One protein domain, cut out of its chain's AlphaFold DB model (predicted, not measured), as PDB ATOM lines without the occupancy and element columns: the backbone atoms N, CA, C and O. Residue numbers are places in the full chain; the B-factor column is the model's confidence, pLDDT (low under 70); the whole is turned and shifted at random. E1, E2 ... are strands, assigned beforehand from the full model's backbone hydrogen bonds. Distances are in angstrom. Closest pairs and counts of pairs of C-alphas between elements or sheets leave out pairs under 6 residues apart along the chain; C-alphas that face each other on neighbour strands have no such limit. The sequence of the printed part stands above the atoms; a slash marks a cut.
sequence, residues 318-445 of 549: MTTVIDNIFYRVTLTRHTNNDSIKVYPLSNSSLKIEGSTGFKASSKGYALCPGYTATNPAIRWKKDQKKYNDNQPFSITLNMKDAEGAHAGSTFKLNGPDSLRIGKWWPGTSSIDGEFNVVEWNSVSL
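This is residues 318 to 445 of the 549 residues of an uncharacterized protein of Pantoea wallisii (UniProt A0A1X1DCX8). The strands stand round a hollow like a loosely closed barrel: the curled sheet of E1, E2, E8, E7 and E5 makes the larger part of the wall, and the small sheet of E3, E4 and E6 covers its open side. The seams are loose: E3 comes near E1 at one, and E6 comes near E5 at the other. The printed part has 128 residues with no named helix and eight named strands, E1 to E8 in order along the chain; the class is all strand. Both sheets, in the orders E1 E2 E8 E7 E5 and E3 E4 E6, are antiparallel. The whole is compact, with a radius of gyration of the C-alphas of 14.4 A, yet elongated, spanning 46 by 29 by 23 A.

Begin with the larger sheet, strongly twisted and curled, at E8, residues 431 to 445, which bends by 81 degrees at residue 434. On one side of E8 look for E7, residues 415 to 424, its hairpin partner: N 421 and O 436 are 2.8 A apart, within hydrogen-bond range. Beyond E7 is the edge strand E5, residues 366 to 371, with N 370 and O 420 at 2.7 A. On the other side of E8 is E2, residues 325 to 334, with N 441 and O 330 at 2.8 A. The edge strand E1, residues 318 to 322, forms a hairpin with E2, with N 320 and O 327 at 2.9 A. Now turn to the smaller sheet, where E3, residues 341 to 346, and E4, residues 349 to 355, form a hairpin, with N 343 and O 351 at 2.7 A. E6, residues 392 to 398, is the other neighbour of E4, with N 397 and O 350 at 2.7 A. Between the sheets, the closest C-alphas of E1 and E3 are Ile 322 and Ser 346, 6.2 A apart. E5 and E6 are near each other, their closest C-alphas 8.3 A apart. E4 is apart from E7 and E8.

Find C-alpha 318 at (26.814, 3.969, 226.124), where E1 begins; it runs 12.6 A. E2 is 26.6 A long, E3 15.7 A, E4 20.3 A, E5 16.6 A and E6 20.0 A. E7 runs 29.2 A from C-alpha 415 at (40.404, 4.856, 231.489), and E8 runs 38.0 A to C-alpha 445 at (34.886, -4.923, 226.708).

The two C-alphas farthest apart, those of Ser 362 and Leu 445, are 46.5 A apart. The printed part has no cut. The long links are residues 372 to 391 and 399 to 414. The mean pLDDT of the printed part is 73.8; look for values under 70 at residues 333 to 338, 356 to 366, 371 to 384, 403 to 408 and 425 to 434.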
ATOM      1  N   MET A 318      26.952   4.342 227.531       86.62
ATOM      2  CA  MET A 318      26.814   3.969 226.124       86.62
ATOM      3  C   MET A 318      27.741   2.797 225.799       86.62
ATOM      4  O   MET A 318      28.879   2.747 226.269       86.62
ATOM      5  N   THR A 319      27.286   1.876 224.949       87.12
ATOM      6  CA  THR A 319      28.157   0.860 224.338       87.12
ATOM      7  C   THR A 319      28.417   1.232 222.877       87.12
ATOM      8  O   THR A 319      27.489   1.566 222.140       87.12
ATOM      9  N   THR A 320      29.680   1.206 222.457       89.19
ATOM     10  CA  THR A 320      30.110   1.521 221.086       89.19
ATOM     11  C   THR A 320      31.129   0.500 220.586       89.19
ATOM     12  O   THR A 320      31.724  -0.232 221.377       89.19
ATOM     13  N   VAL A 321      31.314   0.435 219.269       90.12
ATOM     14  CA  VAL A 321      32.296  -0.433 218.615       90.12
ATOM     15  C   VAL A 321      33.278   0.447 217.856       90.12
ATOM     16  O   VAL A 321      32.880   1.206 216.974       90.12
ATOM     17  N   ILE A 322      34.560   0.328 218.194       89.25
ATOM     18  CA  ILE A 322      35.663   1.063 217.568       89.25
ATOM     19  C   ILE A 322      36.700   0.027 217.155       89.25
ATOM     20  O   ILE A 322      37.149  -0.753 217.994       89.25
ATOM     21  N   ASP A 323      37.049  -0.011 215.869       86.88
ATOM     22  CA  ASP A 323      38.015  -0.969 215.311       86.88
ATOM     23  C   ASP A 323      37.717  -2.437 215.706       86.88
ATOM     24  O   ASP A 323      38.606  -3.186 216.107       86.88
ATOM     25  N   ASN A 324      36.442  -2.849 215.622       86.06
ATOM     26  CA  ASN A 324      35.923  -4.174 216.017       86.06
ATOM     27  C   ASN A 324      36.085  -4.543 217.506       86.06
ATOM     28  O   ASN A 324      35.903  -5.704 217.886       86.06
ATOM     29  N   ILE A 325      36.390  -3.569 218.360       90.06
ATOM     30  CA  ILE A 325      36.452  -3.735 219.812       90.06
ATOM     31  C   ILE A 325      35.261  -3.013 220.432       90.06
ATOM     32  O   ILE A 325      34.969  -1.860 220.112       90.06
ATOM     33  N   PHE A 326      34.572  -3.701 221.337       90.62
ATOM     34  CA  PHE A 326      33.483  -3.128 222.111       90.62
ATOM     35  C   PHE A 326      34.047  -2.271 223.241       90.62
ATOM     36  O   PHE A 326      34.939  -2.701 223.977       90.62
ATOM     37  N   TYR A 327      33.489  -1.079 223.409       89.38
ATOM     38  CA  TYR A 327      33.813  -0.157 224.488       89.38
ATOM     39  C   TYR A 327      32.548   0.258 225.222       89.38
ATOM     40  O   TYR A 327      31.511   0.522 224.610       89.38
ATOM     41  N   ARG A 328      32.658   0.359 226.545       87.38
ATOM     42  CA  ARG A 328      31.674   1.017 227.397       87.38
ATOM     43  C   ARG A 328      32.166   2.415 227.727       87.38
ATOM     44  O   ARG A 328      33.252   2.554 228.274       87.38
ATOM     45  N   VAL A 329      31.369   3.427 227.409       87.88
ATOM     46  CA  VAL A 329      31.651   4.831 227.719       87.88
ATOM     47  C   VAL A 329      30.645   5.291 228.762       87.88
ATOM     48  O   VAL A 329      29.442   5.232 228.529       87.88
ATOM     49  N   THR A 330      31.137   5.719 229.920       84.12
ATOM     50  CA  THR A 330      30.317   6.255 231.012       84.12
ATOM     51  C   THR A 330      30.665   7.717 231.226       84.12
ATOM     52  O   THR A 330      31.831   8.035 231.432       84.12
ATOM     53  N   LEU A 331      29.670   8.596 231.228       81.69
ATOM     54  CA  LEU A 331      29.808   9.995 231.621       81.69
ATOM     55  C   LEU A 331      29.834  10.064 233.153       81.69
ATOM     56  O   LEU A 331      28.925   9.565 233.812       81.69
ATOM     57  N   THR A 332      30.901  10.627 233.720       73.19
ATOM     58  CA  THR A 332      31.146  10.644 235.174       73.19
ATOM     59  C   THR A 332      30.924  12.014 235.801       73.19
ATOM     60  O   THR A 332      30.746  12.097 237.013       73.19
ATOM     61  N   ARG A 333      30.924  13.091 235.004       69.50
ATOM     62  CA  ARG A 333      30.649  14.449 235.487       69.50
ATOM     63  C   ARG A 333      30.089  15.357 234.396       69.50
ATOM     64  O   ARG A 333      30.652  15.428 233.302       69.50
ATOM     65  N   HIS A 334      29.076  16.139 234.770       61.28
ATOM     66  CA  HIS A 334      28.596  17.313 234.045       61.28
ATOM     67  C   HIS A 334      28.646  18.518 234.990       61.28
ATOM     68  O   HIS A 334      28.048  18.497 236.061       61.28
ATOM     69  N   THR A 335      29.386  19.571 234.650       53.38
ATOM     70  CA  THR A 335      29.244  20.858 235.353       53.38
ATOM     71  C   THR A 335      28.290  21.755 234.571       53.38
ATOM     72  O   THR A 335      28.516  21.969 233.381       53.38
ATOM     73  N   ASN A 336      27.285  22.312 235.250       48.25
ATOM     74  CA  ASN A 336      26.374  23.378 234.801       48.25
ATOM     75  C   ASN A 336      25.499  23.115 233.557       48.25
ATOM     76  O   ASN A 336      24.697  23.986 233.223       48.25
ATOM     77  N   ASN A 337      25.606  21.967 232.872       53.22
ATOM     78  CA  ASN A 337      24.734  21.636 231.741       53.22
ATOM     79  C   ASN A 337      24.745  20.127 231.396       53.22
ATOM     80  O   ASN A 337      25.725  19.619 230.846       53.22
ATOM     81  N   ASP A 338      23.638  19.424 231.655       56.75
ATOM     82  CA  ASP A 338      23.495  17.954 231.528       56.75
ATOM     83  C   ASP A 338      23.379  17.433 230.082       56.75
ATOM     84  O   ASP A 338      23.083  16.264 229.838       56.75
ATOM     85  N   SER A 339      23.576  18.290 229.080       72.56
ATOM     86  CA  SER A 339      23.294  17.938 227.685       72.56
ATOM     87  C   SER A 339      24.498  17.425 226.896       72.56
ATOM     88  O   SER A 339      24.305  16.935 225.784       72.56
ATOM     89  N   ILE A 340      25.727  17.529 227.421       79.19
ATOM     90  CA  ILE A 340      26.941  17.178 226.668       79.19
ATOM     91  C   ILE A 340      27.165  15.660 226.671       79.19
ATOM     92  O   ILE A 340      27.399  15.054 227.713       79.19
ATOM     93  N   LYS A 341      27.176  15.067 225.478       87.19
ATOM     94  CA  LYS A 341      27.449  13.655 225.198       87.19
ATOM     95  C   LYS A 341      28.724  13.510 224.374       87.19
ATOM     96  O   LYS A 341      29.020  14.340 223.512       87.19
ATOM     97  N   VAL A 342      29.460  12.431 224.625       88.44
ATOM     98  CA  VAL A 342      30.769  12.162 224.015       88.44
ATOM     99  C   VAL A 342      30.740  10.840 223.253       88.44
ATOM    100  O   VAL A 342      30.366   9.813 223.797       88.44
ATOM    101  N   TYR A 343      31.168  10.826 221.999       91.19
ATOM    102  CA  TYR A 343      31.160   9.648 221.136       91.19
ATOM    103  C   TYR A 343      32.570   9.414 220.595       91.19
ATOM    104  O   TYR A 343      32.961  10.038 219.602       91.19
ATOM    105  N   PRO A 344      33.376   8.566 221.255       89.69
ATOM    106  CA  PRO A 344      34.693   8.209 220.747       89.69
ATOM    107  C   PRO A 344      34.537   7.473 219.415       89.69
ATOM    108  O   PRO A 344      33.810   6.489 219.330       89.69
ATOM    109  N   LEU A 345      35.186   7.979 218.365       89.81
ATOM    110  CA  LEU A 345      35.156   7.372 217.028       89.81
ATOM    111  C   LEU A 345      36.443   6.590 216.752       89.81
ATOM    112  O   LEU A 345      36.429   5.604 216.027       89.81
ATOM    113  N   SER A 346      37.558   7.058 217.310       88.88
ATOM    114  CA  SER A 346      38.860   6.395 217.306       88.88
ATOM    115  C   SER A 346      39.740   6.998 218.405       88.88
ATOM    116  O   SER A 346      39.352   7.945 219.089       88.88
ATOM    117  N   ASN A 347      40.976   6.521 218.543       84.62
ATOM    118  CA  ASN A 347      41.969   7.136 219.433       84.62
ATOM    119  C   ASN A 347      42.375   8.573 219.027       84.62
ATOM    120  O   ASN A 347      43.058   9.260 219.781       84.62
ATOM    121  N   SER A 348      41.981   9.035 217.840       85.75
ATOM    122  CA  SER A 348      42.337  10.347 217.289       85.75
ATOM    123  C   SER A 348      41.121  11.187 216.911       85.75
ATOM    124  O   SER A 348      41.288  12.336 216.507       85.75
ATOM    125  N   SER A 349      39.911  10.644 217.035       88.12
ATOM    126  CA  SER A 349      38.679  11.307 216.629       88.12
ATOM    127  C   SER A 349      37.579  11.102 217.665       88.12
ATOM    128  O   SER A 349      37.328   9.984 218.115       88.12
ATOM    129  N   LEU A 350      36.900  12.187 218.015       89.06
ATOM    130  CA  LEU A 350      35.852  12.240 219.026       89.06
ATOM    131  C   LEU A 350      34.715  13.098 218.493       89.06
ATOM    132  O   LEU A 350      34.949  14.217 218.050       89.06
ATOM    133  N   LYS A 351      33.479  12.624 218.562       90.19
ATOM    134  CA  LYS A 351      32.308  13.462 218.309       90.19
ATOM    135  C   LYS A 351      31.707  13.900 219.639       90.19
ATOM    136  O   LYS A 351      31.592  13.102 220.560       90.19
ATOM    137  N   ILE A 352      31.326  15.163 219.739       87.12
ATOM    138  CA  ILE A 352      30.604  15.713 220.883       87.12
ATOM    139  C   ILE A 352      29.263  16.260 220.420       87.12
ATOM    140  O   ILE A 352      29.176  16.897 219.370       87.12
ATOM    141  N   GLU A 353      28.225  16.023 221.207       88.00
ATOM    142  CA  GLU A 353      26.894  16.578 220.981       88.00
ATOM    143  C   GLU A 353      26.373  17.193 222.268       88.00
ATOM    144  O   GLU A 353      26.730  16.752 223.354       88.00
ATOM    145  N   GLY A 354      25.514  18.195 222.163       83.69
ATOM    146  CA  GLY A 354      24.813  18.732 223.319       83.69
ATOM    147  C   GLY A 354      24.045  19.990 222.984       83.69
ATOM    148  O   GLY A 354      23.867  20.320 221.814       83.69
ATOM    149  N   SER A 355      23.588  20.698 224.008       79.44
ATOM    150  CA  SER A 355      22.995  22.027 223.878       79.44
ATOM    151  C   SER A 355      23.896  23.061 224.531       79.44
ATOM    152  O   SER A 355      24.604  22.794 225.503       79.44
ATOM    153  N   THR A 356      23.897  24.266 223.990       69.50
ATOM    154  CA  THR A 356      24.725  25.336 224.520       69.50
ATOM    155  C   THR A 356      24.070  26.013 225.736       69.50
ATOM    156  O   THR A 356      23.166  26.826 225.606       69.50
ATOM    157  N   GLY A 357      24.528  25.708 226.951       64.12
ATOM    158  CA  GLY A 357      24.012  26.299 228.210       64.12
ATOM    159  C   GLY A 357      24.625  27.655 228.571       64.12
ATOM    160  O   GLY A 357      24.536  28.123 229.702       64.12
ATOM    161  N   PHE A 358      25.322  28.270 227.625       66.81
ATOM    162  CA  PHE A 358      26.031  29.524 227.804       66.81
ATOM    163  C   PHE A 358      25.103  30.697 227.503       66.81
ATOM    164  O   PHE A 358      24.554  30.741 226.406       66.81
ATOM    165  N   LYS A 359      25.015  31.688 228.400       65.19
ATOM    166  CA  LYS A 359      24.325  32.955 228.097       65.19
ATOM    167  C   LYS A 359      25.022  33.663 226.931       65.19
ATOM    168  O   LYS A 359      26.219  33.964 227.027       65.19
ATOM    169  N   ALA A 360      24.306  33.912 225.845       58.00
ATOM    170  CA  ALA A 360      24.787  34.616 224.670       58.00
ATOM    171  C   ALA A 360      24.740  36.123 224.909       58.00
ATOM    172  O   ALA A 360      23.782  36.678 225.447       58.00
ATOM    173  N   SER A 361      25.777  36.815 224.440       59.19
ATOM    174  CA  SER A 361      25.653  38.238 224.134       59.19
ATOM    175  C   SER A 361      24.896  38.398 222.809       59.19
ATOM    176  O   SER A 361      24.803  37.457 222.018       59.19
ATOM    177  N   SER A 362      24.422  39.607 222.501       55.34
ATOM    178  CA  SER A 362      23.691  39.931 221.260       55.34
ATOM    179  C   SER A 362      24.431  39.608 219.946       55.34
ATOM    180  O   SER A 362      23.857  39.759 218.870       55.34
ATOM    181  N   LYS A 363      25.700  39.171 220.000       58.97
ATOM    182  CA  LYS A 363      26.557  38.893 218.836       58.97
ATOM    183  C   LYS A 363      26.797  37.398 218.544       58.97
ATOM    184  O   LYS A 363      27.368  37.114 217.482       58.97
ATOM    185  N   GLY A 364      26.346  36.489 219.422       59.34
ATOM    186  CA  GLY A 364      26.581  35.033 219.358       59.34
ATOM    187  C   GLY A 364      28.041  34.630 219.637       59.34
ATOM    188  O   GLY A 364      28.948  35.441 219.455       59.34
ATOM    189  N   TYR A 365      28.286  33.389 220.071       65.62
ATOM    190  CA  TYR A 365      29.633  32.843 220.332       65.62
ATOM    191  C   TYR A 365      29.886  31.560 219.530       65.62
ATOM    192  O   TYR A 365      28.949  30.904 219.081       65.62
ATOM    193  N   ALA A 366      31.154  31.203 219.358       68.00
ATOM    194  CA  ALA A 366      31.592  29.912 218.842       68.00
ATOM    195  C   ALA A 366      32.053  29.011 219.999       68.00
ATOM    196  O   ALA A 366      32.425  29.498 221.071       68.00
ATOM    197  N   LEU A 367      32.017  27.695 219.797       73.25
ATOM    198  CA  LEU A 367      32.458  26.721 220.795       73.25
ATOM    199  C   LEU A 367      33.944  26.419 220.601       73.25
ATOM    200  O   LEU A 367      34.384  26.132 219.491       73.25
ATOM    201  N   CYS A 368      34.715  26.449 221.687       73.44
ATOM    202  CA  CYS A 368      36.117  26.045 221.684       73.44
ATOM    203  C   CYS A 368      36.318  24.874 222.654       73.44
ATOM    204  O   CYS A 368      36.476  25.089 223.861       73.44
ATOM    205  N   PRO A 369      36.274  23.630 222.148       73.62
ATOM    206  CA  PRO A 369      36.641  22.454 222.917       73.62
ATOM    207  C   PRO A 369      38.140  22.463 223.225       73.62
ATOM    208  O   PRO A 369      38.959  22.802 222.365       73.62
ATOM    209  N   GLY A 370      38.494  22.069 224.443       71.44
ATOM    210  CA  GLY A 370      39.861  21.938 224.915       71.44
ATOM    211  C   GLY A 370      40.051  20.688 225.764       71.44
ATOM    212  O   GLY A 370      39.199  20.327 226.572       71.44
ATOM    213  N   TYR A 371      41.178  20.016 225.555       67.81
ATOM    214  CA  TYR A 371      41.494  18.720 226.156       67.81
ATOM    215  C   TYR A 371      42.381  18.890 227.407       67.81
ATOM    216  O   TYR A 371      43.417  19.555 227.326       67.81
ATOM    217  N   THR A 372      42.000  18.253 228.526       62.16
ATOM    218  CA  THR A 372      42.699  18.143 229.842       62.16
ATOM    219  C   THR A 372      42.681  19.326 230.846       62.16
ATOM    220  O   THR A 372      42.228  20.438 230.564       62.16
ATOM    221  N   ALA A 373      43.117  19.010 232.084       48.50
ATOM    222  CA  ALA A 373      42.697  19.575 233.377       48.50
ATOM    223  C   ALA A 373      43.445  20.826 233.901       48.50
ATOM    224  O   ALA A 373      42.979  21.452 234.857       48.50
ATOM    225  N   THR A 374      44.535  21.263 233.271       42.78
ATOM    226  CA  THR A 374      45.244  22.508 233.631       42.78
ATOM    227  C   THR A 374      45.520  23.331 232.380       42.78
ATOM    228  O   THR A 374      46.481  23.054 231.679       42.78
ATOM    229  N   ASN A 375      44.676  24.345 232.148       42.56
ATOM    230  CA  ASN A 375      44.700  25.323 231.046       42.56
ATOM    231  C   ASN A 375      44.690  24.702 229.618       42.56
ATOM    232  O   ASN A 375      45.557  23.904 229.286       42.56
ATOM    233  N   PRO A 376      43.741  25.043 228.721       44.81
ATOM    234  CA  PRO A 376      43.540  24.308 227.470       44.81
ATOM    235  C   PRO A 376      44.747  24.443 226.529       44.81
ATOM    236  O   PRO A 376      44.957  25.489 225.902       44.81
ATOM    237  N   ALA A 377      45.527  23.365 226.426       50.84
ATOM    238  CA  ALA A 377      46.696  23.256 225.556       50.84
ATOM    239  C   ALA A 377      46.398  22.563 224.212       50.84
ATOM    240  O   ALA A 377      47.267  22.552 223.342       50.84
ATOM    241  N   ILE A 378      45.171  22.063 224.015       52.53
ATOM    242  CA  ILE A 378      44.626  21.722 222.695       52.53
ATOM    243  C   ILE A 378      43.403  22.579 222.420       52.53
ATOM    244  O   ILE A 378      42.533  22.679 223.284       52.53
ATOM    245  N   ARG A 379      43.324  23.173 221.228       65.56
ATOM    246  CA  ARG A 379      42.156  23.943 220.786       65.56
ATOM    247  C   ARG A 379      41.710  23.493 219.406       65.56
ATOM    248  O   ARG A 379      42.532  23.380 218.502       65.56
ATOM    249  N   TRP A 380      40.401  23.334 219.244       68.75
ATOM    250  CA  TRP A 380      39.763  23.217 217.936       68.75
ATOM    251  C   TRP A 380      39.058  24.533 217.617       68.75
ATOM    252  O   TRP A 380      38.014  24.836 218.185       68.75
ATOM    253  N   LYS A 381      39.650  25.338 216.725       63.09
ATOM    254  CA  LYS A 381      39.101  26.643 216.297       63.09
ATOM    255  C   LYS A 381      38.325  26.589 214.974       63.09
ATOM    256  O   LYS A 381      37.984  27.631 214.418       63.09
ATOM    257  N   LYS A 382      38.073  25.391 214.434       54.31
ATOM    258  CA  LYS A 382      37.462  25.224 213.104       54.31
ATOM    259  C   LYS A 382      35.956  25.490 213.066       54.31
ATOM    260  O   LYS A 382      35.476  25.898 212.013       54.31
ATOM    261  N   ASP A 383      35.218  25.306 214.164       58.84
ATOM    262  CA  ASP A 383      33.789  25.644 214.178       58.84
ATOM    263  C   ASP A 383      33.589  27.130 214.501       58.84
ATOM    264  O   ASP A 383      33.440  27.535 215.650       58.84
ATOM    265  N   GLN A 384      33.627  27.965 213.460       60.84
ATOM    266  CA  GLN A 384      33.331  29.399 213.564       60.84
ATOM    267  C   GLN A 384      31.823  29.692 213.535       60.84
ATOM    268  O   GLN A 384      31.418  30.857 213.458       60.84
ATOM    269  N   LYS A 385      30.974  28.654 213.565       71.25
ATOM    270  CA  LYS A 385      29.529  28.827 213.607       71.25
ATOM    271  C   LYS A 385      29.139  29.539 214.897       71.25
ATOM    272  O   LYS A 385      29.582  29.195 215.990       71.25
ATOM    273  N   LYS A 386      28.276  30.540 214.753       72.38
ATOM    274  CA  LYS A 386      27.665  31.227 215.886       72.38
ATOM    275  C   LYS A 386      26.529  30.380 216.446       72.38
ATOM    276  O   LYS A 386      25.656  29.955 215.688       72.38
ATOM    277  N   TYR A 387      26.540  30.194 217.757       73.75
ATOM    278  CA  TYR A 387      25.480  29.546 218.514       73.75
ATOM    279  C   TYR A 387      24.717  30.574 219.358       73.75
ATOM    280  O   TYR A 387      25.306  31.519 219.892       73.75
ATOM    281  N   ASN A 388      23.405  30.370 219.454       72.00
ATOM    282  CA  ASN A 388      22.514  31.059 220.387       72.00
ATOM    283  C   ASN A 388      22.303  30.206 221.651       72.00
ATOM    284  O   ASN A 388      22.762  29.065 221.717       72.00
ATOM    285  N   ASP A 389      21.597  30.746 222.644       71.75
ATOM    286  CA  ASP A 389      21.267  30.044 223.894       71.75
ATOM    287  C   ASP A 389      20.466  28.766 223.631       71.75
ATOM    288  O   ASP A 389      19.524  28.762 222.837       71.75
ATOM    289  N   ASN A 390      20.835  27.684 224.321       74.06
ATOM    290  CA  ASN A 390      20.213  26.360 224.253       74.06
ATOM    291  C   ASN A 390      20.153  25.747 222.846       74.06
ATOM    292  O   ASN A 390      19.356  24.844 222.587       74.06
ATOM    293  N   GLN A 391      21.009  26.195 221.926       79.00
ATOM    294  CA  GLN A 391      21.057  25.649 220.580       79.00
ATOM    295  C   GLN A 391      21.783  24.292 220.580       79.00
ATOM    296  O   GLN A 391      22.866  24.181 221.163       79.00
ATOM    297  N   PRO A 392      21.239  23.252 219.919       83.94
ATOM    298  CA  PRO A 392      21.937  21.984 219.787       83.94
ATOM    299  C   PRO A 392      23.174  22.121 218.890       83.94
ATOM    300  O   PRO A 392      23.144  22.793 217.852       83.94
ATOM    301  N   PHE A 393      24.253  21.445 219.271       83.25
ATOM    302  CA  PHE A 393      25.493  21.351 218.513       83.25
ATOM    303  C   PHE A 393      25.928  19.892 218.353       83.25
ATOM    304  O   PHE A 393      25.616  19.032 219.173       83.25
ATOM    305  N   SER A 394      26.673  19.634 217.281       87.56
ATOM    306  CA  SER A 394      27.333  18.360 217.004       87.56
ATOM    307  C   SER A 394      28.656  18.670 216.318       87.56
ATOM    308  O   SER A 394      28.656  19.139 215.179       87.56
ATOM    309  N   ILE A 395      29.771  18.422 216.999       84.06
ATOM    310  CA  ILE A 395      31.115  18.751 216.513       84.06
ATOM    311  C   ILE A 395      31.965  17.484 216.527       84.06
ATOM    312  O   ILE A 395      32.036  16.787 217.536       84.06
ATOM    313  N   THR A 396      32.646  17.208 215.417       87.81
ATOM    314  CA  THR A 396      33.663  16.154 215.348       87.81
ATOM    315  C   THR A 396      35.043  16.774 215.512       87.81
ATOM    316  O   THR A 396      35.448  17.637 214.736       87.81
ATOM    317  N   LEU A 397      35.763  16.326 216.532       83.75
ATOM    318  CA  LEU A 397      37.111  16.736 216.890       83.75
ATOM    319  C   LEU A 397      38.095  15.697 216.377       83.75
ATOM    320  O   LEU A 397      37.940  14.509 216.641       83.75
ATOM    321  N   ASN A 398      39.130  16.151 215.679       83.88
ATOM    322  CA  ASN A 398      40.230  15.298 215.258       83.88
ATOM    323  C   ASN A 398      41.540  15.809 215.854       83.88
ATOM    324  O   ASN A 398      41.864  16.983 215.693       83.88
ATOM    325  N   MET A 399      42.323  14.945 216.491       78.44
ATOM    326  CA  MET A 399      43.599  15.313 217.113       78.44
ATOM    327  C   MET A 399      44.636  15.848 216.114       78.44
ATOM    328  O   MET A 399      45.582  16.506 216.527       78.44
ATOM    329  N   LYS A 400      44.465  15.633 214.802       78.06
ATOM    330  CA  LYS A 400      45.295  16.282 213.768       78.06
ATOM    331  C   LYS A 400      45.033  17.785 213.643       78.06
ATOM    332  O   LYS A 400      45.923  18.523 213.249       78.06
ATOM    333  N   ASP A 401      43.825  18.219 213.988       74.94
ATOM    334  CA  ASP A 401      43.395  19.620 213.944       74.94
ATOM    335  C   ASP A 401      43.612  20.346 215.284       74.94
ATOM    336  O   ASP A 401      43.188  21.488 215.455       74.94
ATOM    337  N   ALA A 402      44.245  19.668 216.244       71.88
ATOM    338  CA  ALA A 402      44.593  20.189 217.554       71.88
ATOM    339  C   ALA A 402      45.696  21.255 217.459       71.88
ATOM    340  O   ALA A 402      46.819  20.962 217.052       71.88
ATOM    341  N   GLU A 403      45.418  22.478 217.909       69.44
ATOM    342  CA  GLU A 403      46.443  23.516 218.077       69.44
ATOM    343  C   GLU A 403      47.041  23.495 219.493       69.44
ATOM    344  O   GLU A 403      46.284  23.454 220.463       69.44
ATOM    345  N   GLY A 404      48.367  23.637 219.630       66.44
ATOM    346  CA  GLY A 404      49.051  23.887 220.909       66.44
ATOM    347  C   GLY A 404      50.018  22.784 221.365       66.44
ATOM    348  O   GLY A 404      50.458  21.960 220.567       66.44
ATOM    349  N   ALA A 405      50.381  22.793 222.655       57.31
ATOM    350  CA  ALA A 405      51.479  22.002 223.243       57.31
ATOM    351  C   ALA A 405      51.261  20.474 223.255       57.31
ATOM    352  O   ALA A 405      52.149  19.722 223.645       57.31
ATOM    353  N   HIS A 406      50.089  20.012 222.824       57.31
ATOM    354  CA  HIS A 406      49.713  18.600 222.802       57.31
ATOM    355  C   HIS A 406      49.232  18.136 221.415       57.31
ATOM    356  O   HIS A 406      48.586  17.088 221.316       57.31
ATOM    357  N   ALA A 407      49.543  18.885 220.348       58.22
ATOM    358  CA  ALA A 407      49.358  18.428 218.971       58.22
ATOM    359  C   ALA A 407      50.046  17.058 218.783       58.22
ATOM    360  O   ALA A 407      51.241  16.922 219.040       58.22
ATOM    361  N   GLY A 408      49.277  16.032 218.397       62.78
ATOM    362  CA  GLY A 408      49.741  14.637 218.329       62.78
ATOM    363  C   GLY A 408      49.362  13.743 219.520       62.78
ATOM    364  O   GLY A 408      49.715  12.566 219.519       62.78
ATOM    365  N   SER A 409      48.627  14.255 220.512       72.50
ATOM    366  CA  SER A 409      48.057  13.422 221.586       72.50
ATOM    367  C   SER A 409      46.905  12.541 221.084       72.50
ATOM    368  O   SER A 409      46.381  12.741 219.985       72.50
ATOM    369  N   THR A 410      46.471  11.585 221.904       80.88
ATOM    370  CA  THR A 410      45.335  10.696 221.623       80.88
ATOM    371  C   THR A 410      44.277  10.780 222.720       80.88
ATOM    372  O   THR A 410      44.585  11.065 223.882       80.88
ATOM    373  N   PHE A 411      43.021  10.535 222.342       82.19
ATOM    374  CA  PHE A 411      41.937  10.299 223.291       82.19
ATOM    375  C   PHE A 411      42.135   8.945 223.963       82.19
ATOM    376  O   PHE A 411      42.539   7.968 223.315       82.19
ATOM    377  N   LYS A 412      41.832   8.864 225.259       84.19
ATOM    378  CA  LYS A 412      41.921   7.595 225.982       84.19
ATOM    379  C   LYS A 412      40.691   6.744 225.678       84.19
ATOM    380  O   LYS A 412      39.574   7.052 226.086       84.19
ATOM    381  N   LEU A 413      40.914   5.629 224.984       85.00
ATOM    382  CA  LEU A 413      39.896   4.590 224.783       85.00
ATOM    383  C   LEU A 413      39.802   3.613 225.966       85.00
ATOM    384  O   LEU A 413      38.892   2.790 226.012       85.00
ATOM    385  N   ASN A 414      40.725   3.700 226.927       86.38
ATOM    386  CA  ASN A 414      40.670   2.941 228.169       86.38
ATOM    387  C   ASN A 414      41.104   3.831 229.344       86.38
ATOM    388  O   ASN A 414      42.211   4.376 229.329       86.38
ATOM    389  N   GLY A 415      40.237   3.975 230.340       83.88
ATOM    390  CA  GLY A 415      40.404   4.856 231.489       83.88
ATOM    391  C   GLY A 415      39.698   6.216 231.363       83.88
ATOM    392  O   GLY A 415      39.029   6.493 230.359       83.88
ATOM    393  N   PRO A 416      39.844   7.058 232.402       84.62
ATOM    394  CA  PRO A 416      39.169   8.342 232.497       84.62
ATOM    395  C   PRO A 416      39.812   9.395 231.594       84.62
ATOM    396  O   PRO A 416      41.043   9.473 231.460       84.62
ATOM    397  N   ASP A 417      38.960  10.238 231.028       85.44
ATOM    398  CA  ASP A 417      39.313  11.327 230.136       85.44
ATOM    399  C   ASP A 417      38.355  12.521 230.316       85.44
ATOM    400  O   ASP A 417      37.289  12.402 230.926       85.44
ATOM    401  N   SER A 418      38.757  13.706 229.853       82.06
ATOM    402  CA  SER A 418      37.986  14.932 230.082       82.06
ATOM    403  C   SER A 418      38.133  15.965 228.974       82.06
ATOM    404  O   SER A 418      39.197  16.154 228.376       82.06
ATOM    405  N   LEU A 419      37.049  16.703 228.753       80.06
ATOM    406  CA  LEU A 419      36.972  17.784 227.786       80.06
ATOM    407  C   LEU A 419      36.308  18.997 228.430       80.06
ATOM    408  O   LEU A 419      35.277  18.895 229.092       80.06
ATOM    409  N   ARG A 420      36.893  20.169 228.198       78.62
ATOM    410  CA  ARG A 420      36.301  21.461 228.541       78.62
ATOM    411  C   ARG A 420      35.769  22.109 227.280       78.62
ATOM    412  O   ARG A 420      36.454  22.134 226.265       78.62
ATOM    413  N   ILE A 421      34.578  22.669 227.341       77.12
ATOM    414  CA  ILE A 421      33.986  23.447 226.260       77.12
ATOM    415  C   ILE A 421      33.846  24.870 226.782       77.12
ATOM    416  O   ILE A 421      33.208  25.078 227.809       77.12
ATOM    417  N   GLY A 422      34.478  25.833 226.111       74.56
ATOM    418  CA  GLY A 422      34.382  27.256 226.449       74.56
ATOM    419  C   GLY A 422      33.791  28.087 225.312       74.56
ATOM    420  O   GLY A 422      33.749  27.641 224.159       74.56
ATOM    421  N   LYS A 423      33.368  29.316 225.632       74.00
ATOM    422  CA  LYS A 423      32.944  30.306 224.630       74.00
ATOM    423  C   LYS A 423      34.152  30.984 223.995       74.00
ATOM    424  O   LYS A 423      35.063  31.447 224.683       74.00
ATOM    425  N   TRP A 424      34.115  31.115 222.676       71.00
ATOM    426  CA  TRP A 424      35.082  31.888 221.909       71.00
ATOM    427  C   TRP A 424      34.376  32.945 221.056       71.00
ATOM    428  O   TRP A 424      33.398  32.653 220.365       71.00
ATOM    429  N   TRP A 425      34.873  34.183 221.100       66.94
ATOM    430  CA  TRP A 425      34.343  35.287 220.300       66.94
ATOM    431  C   TRP A 425      35.179  35.448 219.024       66.94
ATOM    432  O   TRP A 425      36.374  35.765 219.125       66.94
ATOM    433  N   PRO A 426      34.581  35.277 217.829       58.25
ATOM    434  CA  PRO A 426      35.292  35.451 216.567       58.25
ATOM    435  C   PRO A 426      35.957  36.834 216.488       58.25
ATOM    436  O   PRO A 426      35.285  37.853 216.637       58.25
ATOM    437  N   GLY A 427      37.277  36.873 216.272       58.03
ATOM    438  CA  GLY A 427      38.062  38.115 216.167       58.03
ATOM    439  C   GLY A 427      38.767  38.575 217.451       58.03
ATOM    440  O   GLY A 427      39.450  39.596 217.422       58.03
ATOM    441  N   THR A 428      38.660  37.830 218.557       59.44
ATOM    442  CA  THR A 428      39.430  38.082 219.791       59.44
ATOM    443  C   THR A 428      40.337  36.899 220.141       59.44
ATOM    444  O   THR A 428      40.031  35.742 219.837       59.44
ATOM    445  N   SER A 429      41.478  37.177 220.776       58.28
ATOM    446  CA  SER A 429      42.414  36.155 221.273       58.28
ATOM    447  C   SER A 429      42.030  35.595 222.651       58.28
ATOM    448  O   SER A 429      42.612  34.600 223.085       58.28
ATOM    449  N   SER A 430      41.053  36.208 223.330       58.16
ATOM    450  CA  SER A 430      40.601  35.850 224.677       58.16
ATOM    451  C   SER A 430      39.439  34.852 224.656       58.16
ATOM    452  O   SER A 430      38.462  35.033 223.932       58.16
ATOM    453  N   ILE A 431      39.543  33.818 225.489       59.22
ATOM    454  CA  ILE A 431      38.467  32.866 225.796       59.22
ATOM    455  C   ILE A 431      37.735  33.396 227.034       59.22
ATOM    456  O   ILE A 431      38.387  33.913 227.944       59.22
ATOM    457  N   ASP A 432      36.407  33.307 227.053       56.59
ATOM    458  CA  ASP A 432      35.607  33.706 228.217       56.59
ATOM    459  C   ASP A 432      35.778  32.697 229.371       56.59
ATOM    460  O   ASP A 432      36.024  31.515 229.134       56.59
ATOM    461  N   GLY A 433      35.661  33.147 230.622       58.53
ATOM    462  CA  GLY A 433      35.983  32.353 231.821       58.53
ATOM    463  C   GLY A 433      34.981  31.241 232.172       58.53
ATOM    464  O   GLY A 433      35.227  30.476 233.104       58.53
ATOM    465  N   GLU A 434      33.862  31.141 231.449       65.19
ATOM    466  CA  GLU A 434      32.845  30.102 231.641       65.19
ATOM    467  C   GLU A 434      33.174  28.846 230.820       65.19
ATOM    468  O   GLU A 434      33.174  28.872 229.584       65.19
ATOM    469  N   PHE A 435      33.400  27.723 231.510       70.62
ATOM    470  CA  PHE A 435      33.665  26.421 230.900       70.62
ATOM    471  C   PHE A 435      32.668  25.377 231.389       70.62
ATOM    472  O   PHE A 435      32.467  25.226 232.592       70.62
ATOM    473  N   ASN A 436      32.130  24.598 230.455       74.56
ATOM    474  CA  ASN A 436      31.455  23.347 230.775       74.56
ATOM    475  C   ASN A 436      32.472  22.212 230.683       74.56
ATOM    476  O   ASN A 436      33.210  22.119 229.702       74.56
ATOM    477  N   VAL A 437      32.525  21.356 231.698       76.25
ATOM    478  CA  VAL A 437      33.398  20.184 231.736       76.25
ATOM    479  C   VAL A 437      32.546  18.936 231.557       76.25
ATOM    480  O   VAL A 437      31.527  18.780 232.231       76.25
ATOM    481  N   VAL A 438      32.987  18.060 230.658       79.31
ATOM    482  CA  VAL A 438      32.508  16.684 230.562       79.31
ATOM    483  C   VAL A 438      33.667  15.746 230.863       79.31
ATOM    484  O   VAL A 438      34.744  15.854 230.271       79.31
ATOM    485  N   GLU A 439      33.449  14.844 231.809       82.75
ATOM    486  CA  GLU A 439      34.376  13.767 232.149       82.75
ATOM    487  C   GLU A 439      33.718  12.445 231.770       82.75
ATOM    488  O   GLU A 439      32.515  12.253 231.982       82.75
ATOM    489  N   TRP A 440      34.494  11.544 231.180       85.19
ATOM    490  CA  TRP A 440      34.025  10.212 230.839       85.19
ATOM    491  C   TRP A 440      35.082   9.167 231.150       85.19
ATOM    492  O   TRP A 440      36.278   9.443 231.173       85.19
ATOM    493  N   ASN A 441      34.633   7.938 231.354       85.88
ATOM    494  CA  ASN A 441      35.482   6.771 231.488       85.88
ATOM    495  C   ASN A 441      35.141   5.779 230.380       85.88
ATOM    496  O   ASN A 441      33.982   5.383 230.235       85.88
ATOM    497  N   SER A 442      36.152   5.386 229.610       88.19
ATOM    498  CA  SER A 442      36.019   4.351 228.585       88.19
ATOM    499  C   SER A 442      36.612   3.047 229.105       88.19
ATOM    500  O   SER A 442      37.729   3.042 229.609       88.19
ATOM    501  N   VAL A 443      35.902   1.934 228.968       87.88
ATOM    502  CA  VAL A 443      36.383   0.600 229.348       87.88
ATOM    503  C   VAL A 443      36.281  -0.319 228.143       87.88
ATOM    504  O   VAL A 443      35.218  -0.438 227.530       87.88
ATOM    505  N   SER A 444      37.379  -0.994 227.803       89.56
ATOM    506  CA  SER A 444      37.357  -2.008 226.747       89.56
ATOM    507  C   SER A 444      36.637  -3.267 227.226       89.56
ATOM    508  O   SER A 444      37.018  -3.894 228.216       89.56
ATOM    509  N   LEU A 445      35.602  -3.669 226.493       87.62
ATOM    510  CA  LEU A 445      34.886  -4.923 226.708       87.62
ATOM    511  C   LEU A 445      35.491  -6.084 225.898       87.62
ATOM    512  O   LEU A 445      35.199  -7.240 226.209       87.62
TER     513      LEU A 445